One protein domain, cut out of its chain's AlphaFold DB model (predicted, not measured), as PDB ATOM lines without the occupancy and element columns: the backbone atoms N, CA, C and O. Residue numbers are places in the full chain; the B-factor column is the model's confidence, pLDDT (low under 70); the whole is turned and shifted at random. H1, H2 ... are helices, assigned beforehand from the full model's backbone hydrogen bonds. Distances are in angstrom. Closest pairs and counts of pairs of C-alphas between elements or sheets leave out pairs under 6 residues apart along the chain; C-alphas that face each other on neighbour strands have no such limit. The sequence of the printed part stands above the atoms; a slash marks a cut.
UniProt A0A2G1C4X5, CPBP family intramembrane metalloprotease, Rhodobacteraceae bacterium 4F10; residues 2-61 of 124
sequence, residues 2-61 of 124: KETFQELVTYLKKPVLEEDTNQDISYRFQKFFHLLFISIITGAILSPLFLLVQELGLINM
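AT A GLANCE: This is residues 2 to 61 of the 124 residues of the protein "CPBP family intramembrane metalloprotease" of Rhodobacteraceae bacterium 4F10 (UniProt A0A2G1C4X5). One long helix, H2, makes the long axis of an extended rod, and a shorter helix, H1, stands off its side, with its first turns packing on H2 and its last part sticking out at residues 9 to 13. From there a long link loops back to the first residues of H2, leaving an open gap between itself and the two helices, while beyond the other end of H2 a short helix, H3, carries the rod on and a tail, residues 56 to 61, folds back beside it. The printed part has 60 residues with three named helices, in the order H1, H2, H3, and no named strand; the class is all helix. The whole is extended, with a radius of gyration of the C-alphas of 16.2 A and spans of 48 by 23 by 19 A.

IN THESE COORDINATES: H2, the longest helix, holds residues 25 to 46 and measures 31.3 A from first to last C-alpha, from C-alpha 25 at (208.874, 252.012, 264.378) to C-alpha 46 at (216.211, 243.870, 235.091). H1 holds residues 2 to 13 and measures 16.8 A, beginning with C-alpha 2 at (200.378, 247.843, 247.214). H3 holds residues 49 to 55, measures 10.0 A and ends with C-alpha 55 at (225.992, 240.519, 223.410).

HOW THE PARTS SIT: H2 touches H1 with residues 31 to 38 alone, and H1 touches H2 with residues 4 to 5 alone. The closest C-alphas of the two are those of Thr 4 and Lys 31, 6.7 A apart. Their lines stand at a steep tilt of 68 degrees, only just short of about perpendicular, and they run the same way. Their centres are 11.8 A apart. H2 and H3 meet only through their link. H1 and H3 are apart. In H1, H2 and H3 every O i to N i+4 pair is within hydrogen-bond range.

THE WHOLE: The C-alphas of Asp 24 and Gly 57 are the two farthest apart, at 48.6 A, and the first and last printed C-alphas, of Lys 2 and Met 61, are 34.7 A apart. The printed part runs from residue 2 to residue 61 and has no cut. The link from H1 to H2 is long, with 11 residues, and the link from H2 to H3 is tight, with 2 residues. Three stretches stand free: residues 9 to 19, of which 9 to 13 belong to H1; residues 21 to 27, of which 25 to 27 belong to H2; and residues 39 to 49, of which 39 to 46 belong to H2. The mean pLDDT of the printed part is 92.0, and no printed residue is under 70; the mean is 96 in H1 and in H2 and 85 in H3.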
ATOM      1  N   LYS A   2     201.041 247.070 248.295       93.50
ATOM      2  CA  LYS A   2     200.378 247.843 247.214       93.50
ATOM      3  C   LYS A   2     200.471 249.364 247.403       93.50
ATOM      4  O   LYS A   2     200.833 250.065 246.471       93.50
ATOM      5  N   GLU A   3     200.181 249.846 248.609       94.44
ATOM      6  CA  GLU A   3     200.285 251.266 248.964       94.44
ATOM      7  C   GLU A   3     201.722 251.787 248.815       94.44
ATOM      8  O   GLU A   3     201.956 252.715 248.053       94.44
ATOM      9  N   THR A   4     202.706 251.111 249.424       95.38
ATOM     10  CA  THR A   4     204.135 251.451 249.283       95.38
ATOM     11  C   THR A   4     204.595 251.486 247.826       95.38
ATOM     12  O   THR A   4     205.382 252.343 247.444       95.38
ATOM     13  N   PHE A   5     204.090 250.581 246.985       96.19
ATOM     14  CA  PHE A   5     204.387 250.602 245.556       96.19
ATOM     15  C   PHE A   5     203.789 251.834 244.860       96.19
ATOM     16  O   PHE A   5     204.460 252.474 244.054       96.19
ATOM     17  N   GLN A   6     202.545 252.203 245.172       96.69
ATOM     18  CA  GLN A   6     201.907 253.401 244.615       96.69
ATOM     19  C   GLN A   6     202.606 254.689 245.062       96.69
ATOM     20  O   GLN A   6     202.808 255.592 244.246       96.69
ATOM     21  N   GLU A   7     203.013 254.764 246.325       95.44
ATOM     22  CA  GLU A   7     203.834 255.855 246.848       95.44
ATOM     23  C   GLU A   7     205.178 255.925 246.136       95.44
ATOM     24  O   GLU A   7     205.555 256.999 245.685       95.44
ATOM     25  N   LEU A   8     205.863 254.791 245.946       96.06
ATOM     26  CA  LEU A   8     207.124 254.737 245.210       96.06
ATOM     27  C   LEU A   8     206.951 255.233 243.770       96.06
ATOM     28  O   LEU A   8     207.727 256.062 243.303       96.06
ATOM     29  N   VAL A   9     205.911 254.786 243.060       96.56
ATOM     30  CA  VAL A   9     205.614 255.263 241.697       96.56
ATOM     31  C   VAL A   9     205.329 256.768 241.690       96.56
ATOM     32  O   VAL A   9     205.756 257.480 240.777       96.56
ATOM     33  N   THR A  10     204.618 257.269 242.697       96.56
ATOM     34  CA  THR A  10     204.324 258.701 242.847       96.56
ATOM     35  C   THR A  10     205.597 259.495 243.131       96.56
ATOM     36  O   THR A  10     205.836 260.520 242.487       96.56
ATOM     37  N   TYR A  11     206.449 258.978 244.014       95.50
ATOM     38  CA  TYR A  11     207.745 259.538 244.357       95.50
ATOM     39  C   TYR A  11     208.654 259.607 243.134       95.50
ATOM     40  O   TYR A  11     209.183 260.664 242.829       95.50
ATOM     41  N   LEU A  12     208.770 258.534 242.351       95.19
ATOM     42  CA  LEU A  12     209.567 258.555 241.124       95.19
ATOM     43  C   LEU A  12     209.042 259.617 240.142       95.19
ATOM     44  O   LEU A  12     209.811 260.387 239.580       95.19
ATOM     45  N   LYS A  13     207.725 259.782 239.979       95.44
ATOM     46  CA  LYS A  13     207.190 260.840 239.095       95.44
ATOM     47  C   LYS A  13     207.580 262.255 239.547       95.44
ATOM     48  O   LYS A  13     207.802 263.130 238.693       95.44
ATOM     49  N   LYS A  14     207.650 262.495 240.856       94.62
ATOM     50  CA  LYS A  14     207.985 263.790 241.455       94.62
ATOM     51  C   LYS A  14     208.755 263.569 242.766       94.62
ATOM     52  O   LYS A  14     208.142 263.623 243.832       94.62
ATOM     53  N   PRO A  15     210.075 263.328 242.692       94.62
ATOM     54  CA  PRO A  15     210.852 263.029 243.882       94.62
ATOM     55  C   PRO A  15     210.948 264.291 244.731       94.62
ATOM     56  O   PRO A  15     211.042 265.405 244.206       94.62
ATOM     57  N   VAL A  16     210.909 264.098 246.043       93.75
ATOM     58  CA  VAL A  16     211.069 265.149 247.050       93.75
ATOM     59  C   VAL A  16     212.099 264.698 248.079       93.75
ATOM     60  O   VAL A  16     212.287 263.502 248.297       93.75
ATOM     61  N   LEU A  17     212.804 265.652 248.678       92.69
ATOM     62  CA  LEU A  17     213.726 265.387 249.778       92.69
ATOM     63  C   LEU A  17     213.052 265.850 251.061       92.69
ATOM     64  O   LEU A  17     213.302 266.952 251.524       92.69
ATOM     65  N   GLU A  18     212.136 265.035 251.567       91.62
ATOM     66  CA  GLU A  18     211.374 265.316 252.779       91.62
ATOM     67  C   GLU A  18     211.396 264.077 253.669       91.62
ATOM     68  O   GLU A  18     211.433 262.943 253.182       91.62
ATOM     69  N   GLU A  19     211.405 264.302 254.978       89.50
ATOM     70  CA  GLU A  19     211.286 263.225 255.950       89.50
ATOM     71  C   GLU A  19     209.831 262.759 256.044       89.50
ATOM     72  O   GLU A  19     208.895 263.559 255.981       89.50
ATOM     73  N   ASP A  20     209.638 261.453 256.222       91.06
ATOM     74  CA  ASP A  20     208.324 260.912 256.558       91.06
ATOM     75  C   ASP A  20     207.949 261.356 257.980       91.06
ATOM     76  O   ASP A  20     208.709 261.151 258.930       91.06
ATOM     77  N   THR A  21     206.778 261.974 258.127       92.56
ATOM     78  CA  THR A  21     206.290 262.488 259.413       92.56
ATOM     79  C   THR A  21     205.894 261.372 260.377       92.56
ATOM     80  O   THR A  21     205.804 261.608 261.585       92.56
ATOM     81  N   ASN A  22     205.671 260.153 259.879       92.75
ATOM     82  CA  ASN A  22     205.331 259.014 260.713       92.75
ATOM     83  C   ASN A  22     206.580 258.425 261.393       92.75
ATOM     84  O   ASN A  22     207.439 257.799 260.768       92.75
ATOM     85  N   GLN A  23     206.645 258.595 262.714       92.25
ATOM     86  CA  GLN A  23     207.755 258.121 263.539       92.25
ATOM     87  C   GLN A  23     207.544 256.717 264.129       92.25
ATOM     88  O   GLN A  23     208.432 256.223 264.827       92.25
ATOM     89  N   ASP A  24     206.416 256.054 263.850       96.62
ATOM     90  CA  ASP A  24     206.153 254.707 264.357       96.62
ATOM     91  C   ASP A  24     207.167 253.691 263.808       96.62
ATOM     92  O   ASP A  24     207.387 253.558 262.601       96.62
ATOM     93  N   ILE A  25     207.799 252.949 264.716       95.44
ATOM     94  CA  ILE A  25     208.874 252.012 264.378       95.44
ATOM     95  C   ILE A  25     208.336 250.859 263.522       95.44
ATOM     96  O   ILE A  25     208.982 250.465 262.549       95.44
ATOM     97  N   SER A  26     207.150 250.341 263.848       96.00
ATOM     98  CA  SER A  26     206.551 249.208 263.132       96.00
ATOM     99  C   SER A  26     206.243 249.582 261.684       96.00
ATOM    100  O   SER A  26     206.593 248.845 260.761       96.00
ATOM    101  N   TYR A  27     205.676 250.771 261.478       95.31
ATOM    102  CA  TYR A  27     205.448 251.371 260.169       95.31
ATOM    103  C   TYR A  27     206.750 251.515 259.369       95.31
ATOM    104  O   TYR A  27     206.816 251.077 258.216       95.31
ATOM    105  N   ARG A  28     207.817 252.061 259.972       94.56
ATOM    106  CA  ARG A  28     209.109 252.264 259.288       94.56
ATOM    107  C   ARG A  28     209.758 250.945 258.872       94.56
ATOM    108  O   ARG A  28     210.217 250.834 257.734       94.56
ATOM    109  N   PHE A  29     209.742 249.927 259.736       96.44
ATOM    110  CA  PHE A  29     210.230 248.589 259.377       96.44
ATOM    111  C   PHE A  29     209.387 247.955 258.272       96.44
ATOM    112  O   PHE A  29     209.934 247.375 257.333       96.44
ATOM    113  N   GLN A  30     208.065 248.099 258.334       95.94
ATOM    114  CA  GLN A  30     207.182 247.586 257.294       95.94
ATOM    115  C   GLN A  30     207.468 248.246 255.933       95.94
ATOM    116  O   GLN A  30     207.598 247.541 254.927       95.94
ATOM    117  N   LYS A  31     207.608 249.579 255.886       95.75
ATOM    118  CA  LYS A  31     208.008 250.313 254.671       95.75
ATOM    119  C   LYS A  31     209.373 249.854 254.166       95.75
ATOM    120  O   LYS A  31     209.498 249.576 252.976       95.75
ATOM    121  N   PHE A  32     210.358 249.724 255.057       96.25
ATOM    122  CA  PHE A  32     211.695 249.240 254.718       96.25
ATOM    123  C   PHE A  32     211.644 247.876 254.023       96.25
ATOM    124  O   PHE A  32     212.145 247.747 252.909       96.25
ATOM    125  N   PHE A  33     210.983 246.876 254.619       97.69
ATOM    126  CA  PHE A  33     210.909 245.544 254.015       97.69
ATOM    127  C   PHE A  33     210.141 245.553 252.693       97.69
ATOM    128  O   PHE A  33     210.578 244.912 251.739       97.69
ATOM    129  N   HIS A  34     209.040 246.304 252.585       97.50
ATOM    130  CA  HIS A  34     208.344 246.454 251.304       97.50
ATOM    131  C   HIS A  34     209.269 247.018 250.213       97.50
ATOM    132  O   HIS A  34     209.311 246.463 249.117       97.50
ATOM    133  N   LEU A  35     210.012 248.092 250.503       97.00
ATOM    134  CA  LEU A  35     210.943 248.706 249.551       97.00
ATOM    135  C   LEU A  35     212.115 247.777 249.215       97.00
ATOM    136  O   LEU A  35     212.484 247.677 248.048       97.00
ATOM    137  N   LEU A  36     212.646 247.051 250.202       97.12
ATOM    138  CA  LEU A  36     213.695 246.052 250.004       97.12
ATOM    139  C   LEU A  36     213.241 244.957 249.031       97.12
ATOM    140  O   LEU A  36     213.933 244.683 248.052       97.12
ATOM    141  N   PHE A  37     212.059 244.371 249.251       97.56
ATOM    142  CA  PHE A  37     211.510 243.358 248.348       97.56
ATOM    143  C   PHE A  37     211.265 243.909 246.945       97.56
ATOM    144  O   PHE A  37     211.623 243.251 245.970       97.56
ATOM    145  N   ILE A  38     210.705 245.119 246.829       97.06
ATOM    146  CA  ILE A  38     210.521 245.776 245.528       97.06
ATOM    147  C   ILE A  38     211.874 245.934 244.823       97.06
ATOM    148  O   ILE A  38     211.991 245.550 243.665       97.06
ATOM    149  N   SER A  39     212.905 246.414 245.522       95.38
ATOM    150  CA  SER A  39     214.248 246.603 244.961       95.38
ATOM    151  C   SER A  39     214.866 245.292 244.473       95.38
ATOM    152  O   SER A  39     215.400 245.247 243.367       95.38
ATOM    153  N   ILE A  40     214.776 244.219 245.266       96.38
ATOM    154  CA  ILE A  40     215.303 242.898 244.893       96.38
ATOM    155  C   ILE A  40     214.575 242.369 243.654       96.38
ATOM    156  O   ILE A  40     215.218 241.926 242.705       96.38
ATOM    157  N   ILE A  41     213.240 242.445 243.638       96.81
ATOM    158  CA  ILE A  41     212.426 241.978 242.511       96.81
ATOM    159  C   ILE A  41     212.735 242.792 241.254       96.81
ATOM    160  O   ILE A  41     212.949 242.213 240.193       96.81
ATOM    161  N   THR A  42     212.793 244.123 241.350       94.62
ATOM    162  CA  THR A  42     213.136 244.981 240.211       94.62
ATOM    163  C   THR A  42     214.542 244.681 239.696       94.62
ATOM    164  O   THR A  42     214.707 244.527 238.490       94.62
ATOM    165  N   GLY A  43     215.533 244.519 240.576       93.00
ATOM    166  CA  GLY A  43     216.892 244.138 240.180       93.00
ATOM    167  C   GLY A  43     216.938 242.782 239.472       93.00
ATOM    168  O   GLY A  43     217.528 242.664 238.400       93.00
ATOM    169  N   ALA A  44     216.246 241.775 240.011       94.38
ATOM    170  CA  ALA A  44     216.143 240.458 239.390       94.38
ATOM    171  C   ALA A  44     215.461 240.514 238.014       94.38
ATOM    172  O   ALA A  44     215.968 239.929 237.060       94.38
ATOM    173  N   ILE A  45     214.356 241.258 237.881       96.00
ATOM    174  CA  ILE A  45     213.641 241.436 236.606       96.00
ATOM    175  C   ILE A  45     214.502 242.164 235.569       96.00
ATOM    176  O   ILE A  45     214.405 241.855 234.385       96.00
ATOM    177  N   LEU A  46     215.329 243.124 235.990       92.19
ATOM    178  CA  LEU A  46     216.211 243.870 235.091       92.19
ATOM    179  C   LEU A  46     217.500 243.113 234.748       92.19
ATOM    180  O   LEU A  46     218.113 243.421 233.731       92.19
ATOM    181  N   SER A  47     217.895 242.107 235.534       89.06
ATOM    182  CA  SER A  47     219.131 241.344 235.310       89.06
ATOM    183  C   SER A  47     219.292 240.723 233.911       89.06
ATOM    184  O   SER A  47     220.413 240.756 233.403       89.06
ATOM    185  N   PRO A  48     218.241 240.246 233.205       90.00
ATOM    186  CA  PRO A  48     218.393 239.750 231.839       90.00
ATOM    187  C   PRO A  48     218.858 240.823 230.848       90.00
ATOM    188  O   PRO A  48     219.403 240.482 229.802       90.00
ATOM    189  N   LEU A  49     218.696 242.116 231.161       88.56
ATOM    190  CA  LEU A  49     219.228 243.194 230.323       88.56
ATOM    191  C   LEU A  49     220.758 243.147 230.239       88.56
ATOM    192  O   LEU A  49     221.311 243.562 229.225       88.56
ATOM    193  N   PHE A  50     221.444 242.601 231.249       83.81
ATOM    194  CA  PHE A  50     222.895 242.435 231.197       83.81
ATOM    195  C   PHE A  50     223.335 241.480 230.085       83.81
ATOM    196  O   PHE A  50     224.375 241.720 229.479       83.81
ATOM    197  N   LEU A  51     222.523 240.471 229.745       84.44
ATOM    198  CA  LEU A  51     222.810 239.571 228.621       84.44
ATOM    199  C   LEU A  51     222.808 240.332 227.292       84.44
ATOM    200  O   LEU A  51     223.714 240.160 226.485       84.44
ATOM    201  N   LEU A  52     221.846 241.240 227.100       86.00
ATOM    202  CA  LEU A  52     221.791 242.087 225.906       86.00
ATOM    203  C   LEU A  52     223.010 243.011 225.823       86.00
ATOM    204  O   LEU A  52     223.610 243.163 224.764       86.00
ATOM    205  N   VAL A  53     223.402 243.620 226.944       83.81
ATOM    206  CA  VAL A  53     224.567 244.518 226.996       83.81
ATOM    207  C   VAL A  53     225.878 243.754 226.752       83.81
ATOM    208  O   VAL A  53     226.778 244.277 226.091       83.81
ATOM    209  N   GLN A  54     225.968 242.509 227.224       83.69
ATOM    210  CA  GLN A  54     227.093 241.614 226.959       83.69
ATOM    211  C   GLN A  54     227.164 241.201 225.480       83.69
ATOM    212  O   GLN A  54     228.245 241.252 224.898       83.69
ATOM    213  N   GLU A  55     226.039 240.846 224.848       86.69
ATOM    214  CA  GLU A  55     225.992 240.519 223.410       86.69
ATOM    215  C   GLU A  55     226.382 241.710 222.524       86.69
ATOM    216  O   GLU A  55     227.018 241.530 221.486       86.69
ATOM    217  N   LEU A  56     226.069 242.934 222.956       87.38
ATOM    218  CA  LEU A  56     226.511 244.166 222.295       87.38
ATOM    219  C   LEU A  56     228.014 244.454 222.478       87.38
ATOM    220  O   LEU A  56     228.513 245.437 221.933       87.38
ATOM    221  N   GLY A  57     228.739 243.629 223.240       82.88
ATOM    222  CA  GLY A  57     230.172 243.785 223.497       82.88
ATOM    223  C   GLY A  57     230.518 244.990 224.374       82.88
ATOM    224  O   GLY A  57     231.671 245.414 224.394       82.88
ATOM    225  N   LEU A  58     229.535 245.559 225.082       78.56
ATOM    226  CA  LEU A  58     229.718 246.762 225.900       78.56
ATOM    227  C   LEU A  58     230.281 246.452 227.294       78.56
ATOM    228  O   LEU A  58     230.870 247.333 227.912       78.56
ATOM    229  N   ILE A  59     230.085 245.228 227.801       74.69
ATOM    230  CA  ILE A  59     230.548 244.788 229.126       74.69
ATOM    231  C   ILE A  59     231.047 243.341 229.042       74.69
ATOM    232  O   ILE A  59     230.385 242.485 228.451       74.69
ATOM    233  N   ASN A  60     232.185 243.047 229.677       74.81
ATOM    234  CA  ASN A  60     232.685 241.684 229.850       74.81
ATOM    235  C   ASN A  60     232.269 241.126 231.220       74.81
ATOM    236  O   ASN A  60     232.920 241.373 232.228       74.81
ATOM    237  N   MET A  61     231.194 240.338 231.256       70.00
ATOM    238  CA  MET A  61     230.696 239.729 232.497       70.00
ATOM    239  C   MET A  61     231.626 238.641 233.071       70.00
ATOM    240  O   MET A  61     231.423 238.236 234.211       70.00
TER     241      MET A  61